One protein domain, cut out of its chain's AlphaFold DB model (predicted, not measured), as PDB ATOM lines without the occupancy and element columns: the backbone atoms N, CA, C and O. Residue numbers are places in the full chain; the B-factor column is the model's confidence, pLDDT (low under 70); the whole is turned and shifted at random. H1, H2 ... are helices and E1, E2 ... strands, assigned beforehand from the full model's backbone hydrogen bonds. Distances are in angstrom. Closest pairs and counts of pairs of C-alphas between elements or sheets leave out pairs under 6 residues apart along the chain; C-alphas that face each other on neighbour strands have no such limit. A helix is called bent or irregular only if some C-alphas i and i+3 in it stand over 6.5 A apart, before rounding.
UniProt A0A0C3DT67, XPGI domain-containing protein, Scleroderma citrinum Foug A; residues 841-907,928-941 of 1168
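This is residues 841 to 907 and 928 to 941 of the 1168 residues of the protein "XPGI domain-containing protein" of Scleroderma citrinum Foug A (UniProt A0A0C3DT67). A long helix, H1, packs with its later part slantwise on a small three-stranded sheet, over the edge strand E3, while its earlier part and residues 841 to 846 reach away from the sheet and make much of the length. Three short helices sit round the sheet: H2 and H3 near the end where E1 begins and E2 ends, and H4 near the opposite end, straight after E3. The printed part has 81 residues with four named helices and three named strands, in the order H1, H2, E1, E2, H3, E3, H4; the sheet runs E1, E2, E3, antiparallel throughout, and the class is mixed, helices and strands. It is only just compact, close to loose, with a radius of gyration of the C-alphas of 14.1 A, and elongated, spanning 41 by 27 by 21 A.

H1, residues 847 to 866, begins at C-alpha 847 (8.962, -0.429, 30.134) and is 27.7 A long. It has a kink of 41 degrees near residue 856; it is neither bent nor irregular, but only just: C-alphas 853 and 856 are 6.2 A apart. H2 is residues 875 to 879. E1, residues 883 to 889, is 18.4 A long, and E2, residues 893 to 900, is 23.4 A, beginning at C-alpha 893 (15.844, -33.345, 42.349). H3 is residues 901 to 904. E3, residues 928 to 934, is 19.2 A long. H4, residues 935 to 941, is 9.5 A long and ends at C-alpha 941 (6.122, -36.022, 32.159).

E1 and E2 form a hairpin, antiparallel at 162 degrees, with N 885 and O 896 within hydrogen-bond range at 2.8 A. E2 and E3 are antiparallel at 155 degrees, with N 897 and O 931 at 2.8 A. H1 is on the sheet at a height of 10.9 A, over E3, slantwise to the strands at 45 degrees to E3 on the local plane; their closest C-alphas are those of Ala 859 and Met 931, 6.7 A apart. H1 touches H2 with residues 862 to 866 alone, closest at the C-alphas of Ala 865 and Gly 875, 4.6 A apart. H2 and H3 only graze the sheet. H4 is on the sheet at a height of 6.9 A, over none of its strands, and apart from H1. In H2 every O i to N i+4 pair is within hydrogen-bond range, against 12 of 16 in H1 and 2 of 3 in H4; H3 is too short for such a pair.

The two farthest C-alphas, those of Gln 841 and Asp 889, are 42.8 A apart. Residues 908 to 927 are not printed, and C-alphas 907 and 928 are 17.2 A apart across this cut. Of the links printed whole, H1 to H2 is short and the others are tight. Mean pLDDT of the printed part is 71.2; residues 874 to 892, 900 to 907, 928 and 940 are under 70.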
ATOM      1  N   GLN A 841      -1.180  -0.445  31.958       79.25
ATOM      2  CA  GLN A 841      -2.462   0.259  32.132       79.25
ATOM      3  C   GLN A 841      -2.931   0.337  33.590       79.25
ATOM      4  O   GLN A 841      -3.446   1.372  34.005       79.25
ATOM      5  N   CYS A 842      -2.757  -0.740  34.358       73.19
ATOM      6  CA  CYS A 842      -3.278  -0.882  35.721       73.19
ATOM      7  C   CYS A 842      -2.217  -0.602  36.793       73.19
ATOM      8  O   CYS A 842      -2.545  -0.082  37.855       73.19
ATOM      9  N   LEU A 843      -0.949  -0.930  36.516       76.69
ATOM     10  CA  LEU A 843       0.174  -0.755  37.449       76.69
ATOM     11  C   LEU A 843       1.084   0.438  37.105       76.69
ATOM     12  O   LEU A 843       1.973   0.761  37.886       76.69
ATOM     13  N   CYS A 844       0.872   1.096  35.957       75.44
ATOM     14  CA  CYS A 844       1.668   2.234  35.474       75.44
ATOM     15  C   CYS A 844       3.192   1.978  35.407       75.44
ATOM     16  O   CYS A 844       3.983   2.921  35.455       75.44
ATOM     17  N   TRP A 845       3.621   0.716  35.290       79.94
ATOM     18  CA  TRP A 845       5.044   0.371  35.296       79.94
ATOM     19  C   TRP A 845       5.776   0.914  34.056       79.94
ATOM     20  O   TRP A 845       5.255   0.807  32.940       79.94
ATOM     21  N   PRO A 846       7.006   1.444  34.206       78.50
ATOM     22  CA  PRO A 846       7.838   1.797  33.063       78.50
ATOM     23  C   PRO A 846       8.293   0.532  32.322       78.50
ATOM     24  O   PRO A 846       8.360  -0.559  32.892       78.50
ATOM     25  N   VAL A 847       8.635   0.687  31.040       75.50
ATOM     26  CA  VAL A 847       8.962  -0.429  30.134       75.50
ATOM     27  C   VAL A 847      10.071  -1.327  30.697       75.50
ATOM     28  O   VAL A 847       9.956  -2.546  30.616       75.50
ATOM     29  N   ASP A 848      11.086  -0.748  31.339       73.62
ATOM     30  CA  ASP A 848      12.213  -1.489  31.921       73.62
ATOM     31  C   ASP A 848      11.776  -2.371  33.110       73.62
ATOM     32  O   ASP A 848      12.187  -3.527  33.228       73.62
ATOM     33  N   THR A 849      10.868  -1.872  33.961       78.62
ATOM     34  CA  THR A 849      10.271  -2.654  35.059       78.62
ATOM     35  C   THR A 849       9.376  -3.767  34.523       78.62
ATOM     36  O   THR A 849       9.442  -4.882  35.034       78.62
ATOM     37  N   ILE A 850       8.593  -3.506  33.467       80.00
ATOM     38  CA  ILE A 850       7.783  -4.535  32.794       80.00
ATOM     39  C   ILE A 850       8.688  -5.637  32.225       80.00
ATOM     40  O   ILE A 850       8.406  -6.817  32.422       80.00
ATOM     41  N   GLN A 851       9.793  -5.281  31.561       76.12
ATOM     42  CA  GLN A 851      10.746  -6.263  31.032       76.12
ATOM     43  C   GLN A 851      11.378  -7.113  32.139       76.12
ATOM     44  O   GLN A 851      11.456  -8.329  31.978       76.12
ATOM     45  N   SER A 852      11.776  -6.493  33.254       78.50
ATOM     46  CA  SER A 852      12.351  -7.182  34.416       78.50
ATOM     47  C   SER A 852      11.345  -8.135  35.079       78.50
ATOM     48  O   SER A 852      11.593  -9.336  35.165       78.50
ATOM     49  N   ARG A 853      10.157  -7.642  35.458       79.25
ATOM     50  CA  ARG A 853       9.110  -8.430  36.139       79.25
ATOM     51  C   ARG A 853       8.527  -9.554  35.272       79.25
ATOM     52  O   ARG A 853       8.095 -10.572  35.801       79.25
ATOM     53  N   LEU A 854       8.527  -9.414  33.943       83.00
ATOM     54  CA  LEU A 854       8.099 -10.492  33.042       83.00
ATOM     55  C   LEU A 854       9.132 -11.622  32.888       83.00
ATOM     56  O   LEU A 854       8.783 -12.653  32.315       83.00
ATOM     57  N   MET A 855      10.362 -11.495  33.407       76.81
ATOM     58  CA  MET A 855      11.332 -12.604  33.410       76.81
ATOM     59  C   MET A 855      10.809 -13.802  34.216       76.81
ATOM     60  O   MET A 855      10.823 -14.926  33.716       76.81
ATOM     61  N   ASP A 856      10.231 -13.558  35.394       74.00
ATOM     62  CA  ASP A 856       9.656 -14.611  36.244       74.00
ATOM     63  C   ASP A 856       8.445 -15.296  35.579       74.00
ATOM     64  O   ASP A 856       8.230 -16.504  35.716       74.00
ATOM     65  N   VAL A 857       7.676 -14.549  34.780       84.31
ATOM     66  CA  VAL A 857       6.539 -15.085  34.012       84.31
ATOM     67  C   VAL A 857       7.002 -15.865  32.775       84.31
ATOM     68  O   VAL A 857       6.357 -16.842  32.382       84.31
ATOM     69  N   ARG A 858       8.137 -15.501  32.161       82.62
ATOM     70  CA  ARG A 858       8.745 -16.266  31.053       82.62
ATOM     71  C   ARG A 858       9.162 -17.668  31.498       82.62
ATOM     72  O   ARG A 858       8.924 -18.610  30.745       82.62
ATOM     73  N   ALA A 859       9.688 -17.823  32.717       80.62
ATOM     74  CA  ALA A 859       9.977 -19.138  33.296       80.62
ATOM     75  C   ALA A 859       8.707 -20.009  33.406       80.62
ATOM     76  O   ALA A 859       8.686 -21.135  32.910       80.62
ATOM     77  N   GLY A 860       7.608 -19.466  33.946       83.44
ATOM     78  CA  GLY A 860       6.323 -20.180  34.019       83.44
ATOM     79  C   GLY A 860       5.702 -20.471  32.647       83.44
ATOM     80  O   GLY A 860       5.122 -21.533  32.420       83.44
ATOM     81  N   THR A 861       5.886 -19.567  31.683       85.38
ATOM     82  CA  THR A 861       5.454 -19.762  30.289       85.38
ATOM     83  C   THR A 861       6.202 -20.923  29.633       85.38
ATOM     84  O   THR A 861       5.573 -21.790  29.026       85.38
ATOM     85  N   ALA A 862       7.525 -20.993  29.809       81.31
ATOM     86  CA  ALA A 862       8.343 -22.095  29.310       81.31
ATOM     87  C   ALA A 862       7.988 -23.430  29.984       81.31
ATOM     88  O   ALA A 862       7.771 -24.418  29.282       81.31
ATOM     89  N   MET A 863       7.832 -23.445  31.315       82.00
ATOM     90  CA  MET A 863       7.390 -24.617  32.085       82.00
ATOM     91  C   MET A 863       6.104 -25.218  31.488       82.00
ATOM     92  O   MET A 863       6.027 -26.412  31.203       82.00
ATOM     93  N   ARG A 864       5.106 -24.375  31.205       86.25
ATOM     94  CA  ARG A 864       3.800 -24.795  30.669       86.25
ATOM     95  C   ARG A 864       3.811 -25.172  29.196       86.25
ATOM     96  O   ARG A 864       3.085 -26.085  28.804       86.25
ATOM     97  N   ALA A 865       4.630 -24.509  28.386       81.94
ATOM     98  CA  ALA A 865       4.821 -24.882  26.989       81.94
ATOM     99  C   ALA A 865       5.489 -26.263  26.862       81.94
ATOM    100  O   ALA A 865       5.076 -27.076  26.036       81.94
ATOM    101  N   LEU A 866       6.453 -26.584  27.732       77.75
ATOM    102  CA  LEU A 866       7.067 -27.917  27.806       77.75
ATOM    103  C   LEU A 866       6.079 -29.000  28.281       77.75
ATOM    104  O   LEU A 866       6.132 -30.126  27.783       77.75
ATOM    105  N   LEU A 867       5.126 -28.645  29.150       78.81
ATOM    106  CA  LEU A 867       3.967 -29.474  29.528       78.81
ATOM    107  C   LEU A 867       2.883 -29.576  28.429       78.81
ATOM    108  O   LEU A 867       1.838 -30.174  28.664       78.81
ATOM    109  N   GLN A 868       3.109 -28.997  27.242       79.00
ATOM    110  CA  GLN A 868       2.171 -28.967  26.108       79.00
ATOM    111  C   GLN A 868       0.798 -28.338  26.433       79.00
ATOM    112  O   GLN A 868      -0.198 -28.612  25.760       79.00
ATOM    113  N   LEU A 869       0.736 -27.452  27.436       82.56
ATOM    114  CA  LEU A 869      -0.487 -26.716  27.765       82.56
ATOM    115  C   LEU A 869      -0.809 -25.674  26.678       82.56
ATOM    116  O   LEU A 869       0.114 -25.097  26.089       82.56
ATOM    117  N   PRO A 870      -2.100 -25.398  26.406       78.00
ATOM    118  CA  PRO A 870      -2.510 -24.499  25.332       78.00
ATOM    119  C   PRO A 870      -2.004 -23.067  25.552       78.00
ATOM    120  O   PRO A 870      -2.101 -22.512  26.649       78.00
ATOM    121  N   GLY A 871      -1.482 -22.454  24.490       77.62
ATOM    122  CA  GLY A 871      -0.949 -21.096  24.519       77.62
ATOM    123  C   GLY A 871      -0.254 -20.693  23.221       77.62
ATOM    124  O   GLY A 871      -0.456 -21.319  22.183       77.62
ATOM    125  N   ASN A 872       0.531 -19.615  23.283       71.62
ATOM    126  CA  ASN A 872       1.149 -18.984  22.112       71.62
ATOM    127  C   ASN A 872       2.589 -19.466  21.837       71.62
ATOM    128  O   ASN A 872       3.117 -19.209  20.758       71.62
ATOM    129  N   VAL A 873       3.232 -20.141  22.798       72.81
ATOM    130  CA  VAL A 873       4.582 -20.704  22.651       72.81
ATOM    131  C   VAL A 873       4.472 -22.201  22.358       72.81
ATOM    132  O   VAL A 873       3.854 -22.949  23.116       72.81
ATOM    133  N   ASP A 874       5.077 -22.650  21.260       69.75
ATOM    134  CA  ASP A 874       5.109 -24.065  20.883       69.75
ATOM    135  C   ASP A 874       6.202 -24.815  21.670       69.75
ATOM    136  O   ASP A 874       7.394 -24.501  21.580       69.75
ATOM    137  N   GLY A 875       5.796 -25.830  22.438       64.06
ATOM    138  CA  GLY A 875       6.699 -26.665  23.231       64.06
ATOM    139  C   GLY A 875       7.737 -27.431  22.402       64.06
ATOM    140  O   GLY A 875       8.848 -27.665  22.883       64.06
ATOM    141  N   GLU A 876       7.436 -27.771  21.144       65.44
ATOM    142  CA  GLU A 876       8.390 -28.464  20.266       65.44
ATOM    143  C   GLU A 876       9.440 -27.512  19.659       65.44
ATOM    144  O   GLU A 876      10.518 -27.954  19.251       65.44
ATOM    145  N   VAL A 877       9.197 -26.194  19.679       63.91
ATOM    146  CA  VAL A 877      10.225 -25.186  19.352       63.91
ATOM    147  C   VAL A 877      11.216 -25.043  20.509       63.91
ATOM    148  O   VAL A 877      12.427 -25.024  20.280       63.91
ATOM    149  N   LEU A 878      10.732 -25.024  21.759       65.06
ATOM    150  CA  LEU A 878      11.592 -24.984  22.954       65.06
ATOM    151  C   LEU A 878      12.485 -26.232  23.065       65.06
ATOM    152  O   LEU A 878      13.669 -26.118  23.386       65.06
ATOM    153  N   ARG A 879      11.952 -27.410  22.707       61.75
ATOM    154  CA  ARG A 879      12.696 -28.681  22.618       61.75
ATOM    155  C   ARG A 879      13.982 -28.592  21.795       61.75
ATOM    156  O   ARG A 879      14.966 -29.230  22.150       61.75
ATOM    157  N   CYS A 880      13.991 -27.820  20.711       53.88
ATOM    158  CA  CYS A 880      15.139 -27.745  19.803       53.88
ATOM    159  C   CYS A 880      16.305 -26.891  20.340       53.88
ATOM    160  O   CYS A 880      17.411 -26.987  19.809       53.88
ATOM    161  N   GLY A 881      16.072 -26.060  21.364       53.50
ATOM    162  CA  GLY A 881      17.086 -25.192  21.982       53.50
ATOM    163  C   GLY A 881      17.499 -25.597  23.400       53.50
ATOM    164  O   GLY A 881      18.316 -24.909  24.006       53.50
ATOM    165  N   LEU A 882      16.928 -26.682  23.926       62.03
ATOM    166  CA  LEU A 882      17.068 -27.126  25.310       62.03
ATOM    167  C   LEU A 882      18.440 -27.767  25.579       62.03
ATOM    168  O   LEU A 882      18.739 -28.853  25.081       62.03
ATOM    169  N   GLN A 883      19.260 -27.127  26.417       60.12
ATOM    170  CA  GLN A 883      20.512 -27.704  26.927       60.12
ATOM    171  C   GLN A 883      20.403 -27.957  28.430       60.12
ATOM    172  O   GLN A 883      20.125 -27.029  29.183       60.12
ATOM    173  N   VAL A 884      20.638 -29.198  28.872       62.91
ATOM    174  CA  VAL A 884      20.745 -29.540  30.301       62.91
ATOM    175  C   VAL A 884      22.164 -29.222  30.764       62.91
ATOM    176  O   VAL A 884      23.124 -29.795  30.253       62.91
ATOM    177  N   VAL A 885      22.290 -28.301  31.717       60.06
ATOM    178  CA  VAL A 885      23.573 -27.754  32.180       60.06
ATOM    179  C   VAL A 885      24.115 -28.545  33.373       60.06
ATOM    180  O   VAL A 885      25.276 -28.948  33.369       60.06
ATOM    181  N   CYS A 886      23.283 -28.779  34.394       59.47
ATOM    182  CA  CYS A 886      23.626 -29.505  35.626       59.47
ATOM    183  C   CYS A 886      22.394 -30.233  36.197       59.47
ATOM    184  O   CYS A 886      21.261 -29.814  35.950       59.47
ATOM    185  N   TYR A 887      22.635 -31.275  36.999       61.78
ATOM    186  CA  TYR A 887      21.659 -31.920  37.888       61.78
ATOM    187  C   TYR A 887      22.042 -31.630  39.344       61.78
ATOM    188  O   TYR A 887      23.232 -31.684  39.671       61.78
ATOM    189  N   PHE A 888      21.055 -31.352  40.197       54.75
ATOM    190  CA  PHE A 888      21.239 -31.132  41.632       54.75
ATOM    191  C   PHE A 888      20.385 -32.117  42.439       54.75
ATOM    192  O   PHE A 888      19.181 -32.238  42.206       54.75
ATOM    193  N   ASP A 889      21.030 -32.800  43.385       49.06
ATOM    194  CA  ASP A 889      20.441 -33.822  44.260       49.06
ATOM    195  C   ASP A 889      20.094 -33.193  45.623       49.06
ATOM    196  O   ASP A 889      20.770 -33.406  46.631       49.06
ATOM    197  N   GLU A 890      19.092 -32.312  45.620       53.31
ATOM    198  CA  GLU A 890      18.520 -31.713  46.834       53.31
ATOM    199  C   GLU A 890      17.288 -32.519  47.303       53.31
ATOM    200  O   GLU A 890      16.985 -33.578  46.755       53.31
ATOM    201  N   LEU A 891      16.557 -32.038  48.319       57.09
ATOM    202  CA  LEU A 891      15.313 -32.672  48.808       57.09
ATOM    203  C   LEU A 891      14.280 -32.915  47.691       57.09
ATOM    204  O   LEU A 891      13.505 -33.868  47.760       57.09
ATOM    205  N   VAL A 892      14.321 -32.082  46.649       63.91
ATOM    206  CA  VAL A 892      13.667 -32.298  45.361       63.91
ATOM    207  C   VAL A 892      14.745 -32.280  44.269       63.91
ATOM    208  O   VAL A 892      15.464 -31.284  44.157       63.91
ATOM    209  N   PRO A 893      14.862 -33.323  43.429       73.56
ATOM    210  CA  PRO A 893      15.844 -33.345  42.349       73.56
ATOM    211  C   PRO A 893      15.488 -32.332  41.250       73.56
ATOM    212  O   PRO A 893      14.328 -32.227  40.834       73.56
ATOM    213  N   THR A 894      16.480 -31.590  40.747       76.94
ATOM    214  CA  THR A 894      16.274 -30.548  39.720       76.94
ATOM    215  C   THR A 894      17.324 -30.568  38.606       76.94
ATOM    216  O   THR A 894      18.476 -30.957  38.801       76.94
ATOM    217  N   TYR A 895      16.924 -30.099  37.421       74.75
ATOM    218  CA  TYR A 895      17.813 -29.819  36.293       74.75
ATOM    219  C   TYR A 895      17.890 -28.318  36.029       74.75
ATOM    220  O   TYR A 895      16.869 -27.633  35.961       74.75
ATOM    221  N   LYS A 896      19.100 -27.815  35.776       75.25
ATOM    222  CA  LYS A 896      19.292 -26.490  35.179       75.25
ATOM    223  C   LYS A 896      19.248 -26.616  33.657       75.25
ATOM    224  O   LYS A 896      20.006 -27.407  33.093       75.25
ATOM    225  N   ILE A 897      18.388 -25.840  33.005       73.69
ATOM    226  CA  ILE A 897      18.208 -25.833  31.551       73.69
ATOM    227  C   ILE A 897      18.430 -24.443  30.948       73.69
ATOM    228  O   ILE A 897      18.087 -23.432  31.559       73.69
ATOM    229  N   SER A 898      18.949 -24.399  29.723       72.00
ATOM    230  CA  SER A 898      19.063 -23.175  28.916       72.00
ATOM    231  C   SER A 898      18.036 -23.175  27.784       72.00
ATOM    232  O   SER A 898      17.869 -24.188  27.104       72.00
ATOM    233  N   VAL A 899      17.371 -22.036  27.569       71.44
ATOM    234  CA  VAL A 899      16.306 -21.835  26.569       71.44
ATOM    235  C   VAL A 899      16.599 -20.579  25.728       71.44
ATOM    236  O   VAL A 899      16.960 -19.555  26.304       71.44
ATOM    237  N   PRO A 900      16.441 -20.585  24.388       66.31
ATOM    238  CA  PRO A 900      16.692 -19.395  23.567       66.31
ATOM    239  C   PRO A 900      15.726 -18.245  23.894       66.31
ATOM    240  O   PRO A 900      14.509 -18.401  23.767       66.31
ATOM    241  N   GLY A 901      16.249 -17.067  24.254       62.19
ATOM    242  CA  GLY A 901      15.434 -15.914  24.666       62.19
ATOM    243  C   GLY A 901      14.488 -15.393  23.577       62.19
ATOM    244  O   GLY A 901      13.381 -14.948  23.880       62.19
ATOM    245  N   GLN A 902      14.866 -15.533  22.300       62.66
ATOM    246  CA  GLN A 902      14.029 -15.164  21.148       62.66
ATOM    247  C   GLN A 902      12.700 -15.941  21.102       62.66
ATOM    248  O   GLN A 902      11.683 -15.386  20.693       62.66
ATOM    249  N   SER A 903      12.673 -17.192  21.578       59.44
ATOM    250  CA  SER A 903      11.460 -18.028  21.625       59.44
ATOM    251  C   SER A 903      10.472 -17.616  22.727       59.44
ATOM    252  O   SER A 903       9.337 -18.087  22.738       59.44
ATOM    253  N   LEU A 904      10.894 -16.745  23.654       62.69
ATOM    254  CA  LEU A 904      10.094 -16.194  24.760       62.69
ATOM    255  C   LEU A 904       9.939 -14.657  24.650       62.69
ATOM    256  O   LEU A 904       9.545 -13.981  25.609       62.69
ATOM    257  N   ALA A 905      10.271 -14.092  23.485       57.19
ATOM    258  CA  ALA A 905      10.208 -12.662  23.218       57.19
ATOM    259  C   ALA A 905       8.773 -12.182  22.939       57.19
ATOM    260  O   ALA A 905       7.962 -12.865  22.313       57.19
ATOM    261  N   ILE A 906       8.470 -10.960  23.382       55.72
ATOM    262  CA  ILE A 906       7.204 -10.279  23.087       55.72
ATOM    263  C   ILE A 906       7.345  -9.674  21.688       55.72
ATOM    264  O   ILE A 906       8.194  -8.809  21.479       55.72
ATOM    265  N   VAL A 907       6.563 -10.158  20.721       40.66
ATOM    266  CA  VAL A 907       6.733  -9.772  19.314       40.66
ATOM    267  C   VAL A 907       6.205  -8.355  19.036       40.66
ATOM    268  O   VAL A 907       5.029  -8.066  19.242       40.66
ATOM    269  N   PHE A 928      20.758 -16.904  25.671       63.91
ATOM    270  CA  PHE A 928      20.100 -18.045  26.297       63.91
ATOM    271  C   PHE A 928      19.676 -17.665  27.717       63.91
ATOM    272  O   PHE A 928      20.484 -17.193  28.513       63.91
ATOM    273  N   TYR A 929      18.409 -17.904  28.034       70.88
ATOM    274  CA  TYR A 929      17.851 -17.747  29.369       70.88
ATOM    275  C   TYR A 929      17.991 -19.067  30.134       70.88
ATOM    276  O   TYR A 929      17.494 -20.105  29.693       70.88
ATOM    277  N   GLU A 930      18.690 -19.035  31.267       75.19
ATOM    278  CA  GLU A 930      18.837 -20.184  32.160       75.19
ATOM    279  C   GLU A 930      17.673 -20.244  33.161       75.19
ATOM    280  O   GLU A 930      17.350 -19.245  33.800       75.19
ATOM    281  N   MET A 931      17.078 -21.423  33.350       76.44
ATOM    282  CA  MET A 931      16.051 -21.678  34.370       76.44
ATOM    283  C   MET A 931      16.267 -23.040  35.045       76.44
ATOM    284  O   MET A 931      16.971 -23.905  34.522       76.44
ATOM    285  N   VAL A 932      15.659 -23.241  36.215       78.62
ATOM    286  CA  VAL A 932      15.685 -24.514  36.952       78.62
ATOM    287  C   VAL A 932      14.319 -25.188  36.826       78.62
ATOM    288  O   VAL A 932      13.294 -24.522  36.952       78.62
ATOM    289  N   ILE A 933      14.302 -26.497  36.569       78.25
ATOM    290  CA  ILE A 933      13.078 -27.305  36.459       78.25
ATOM    291  C   ILE A 933      13.155 -28.564  37.344       78.25
ATOM    292  O   ILE A 933      14.243 -29.123  37.504       78.25
ATOM    293  N   PRO A 934      12.031 -29.058  37.899       79.69
ATOM    294  CA  PRO A 934      12.001 -30.329  38.626       79.69
ATOM    295  C   PRO A 934      12.372 -31.526  37.742       79.69
ATOM    296  O   PRO A 934      11.927 -31.610  36.596       79.69
ATOM    297  N   ALA A 935      13.115 -32.497  38.278       74.75
ATOM    298  CA  ALA A 935      13.564 -33.662  37.512       74.75
ATOM    299  C   ALA A 935      12.403 -34.536  37.001       74.75
ATOM    300  O   ALA A 935      12.420 -34.958  35.843       74.75
ATOM    301  N   VAL A 936      11.324 -34.664  37.790       75.56
ATOM    302  CA  VAL A 936      10.042 -35.298  37.403       75.56
ATOM    303  C   VAL A 936       9.538 -34.834  36.036       75.56
ATOM    304  O   VAL A 936       8.976 -35.625  35.276       75.56
ATOM    305  N   MET A 937       9.768 -33.566  35.692       75.19
ATOM    306  CA  MET A 937       9.339 -32.997  34.423       75.19
ATOM    307  C   MET A 937       9.987 -33.699  33.221       75.19
ATOM    308  O   MET A 937       9.293 -33.994  32.251       75.19
ATOM    309  N   LEU A 938      11.288 -34.002  33.282       72.50
ATOM    310  CA  LEU A 938      12.018 -34.697  32.212       72.50
ATOM    311  C   LEU A 938      12.000 -36.223  32.361       72.50
ATOM    312  O   LEU A 938      12.206 -36.931  31.378       72.50
ATOM    313  N   GLU A 939      11.783 -36.736  33.570       70.62
ATOM    314  CA  GLU A 939      11.813 -38.174  33.859       70.62
ATOM    315  C   GLU A 939      10.460 -38.855  33.628       70.62
ATOM    316  O   GLU A 939      10.415 -39.943  33.055       70.62
ATOM    317  N   HIS A 940       9.362 -38.210  34.039       69.12
ATOM    318  CA  HIS A 940       8.019 -38.801  34.055       69.12
ATOM    319  C   HIS A 940       7.064 -38.116  33.068       69.12
ATOM    320  O   HIS A 940       6.350 -38.800  32.339       69.12
ATOM    321  N   LEU A 941       7.068 -36.777  33.001       72.25
ATOM    322  CA  LEU A 941       6.122 -36.022  32.159       72.25
ATOM    323  C   LEU A 941       6.592 -35.875  30.700       72.25
ATOM    324  O   LEU A 941       5.778 -35.948  29.781       72.25
TER     325      LEU A 941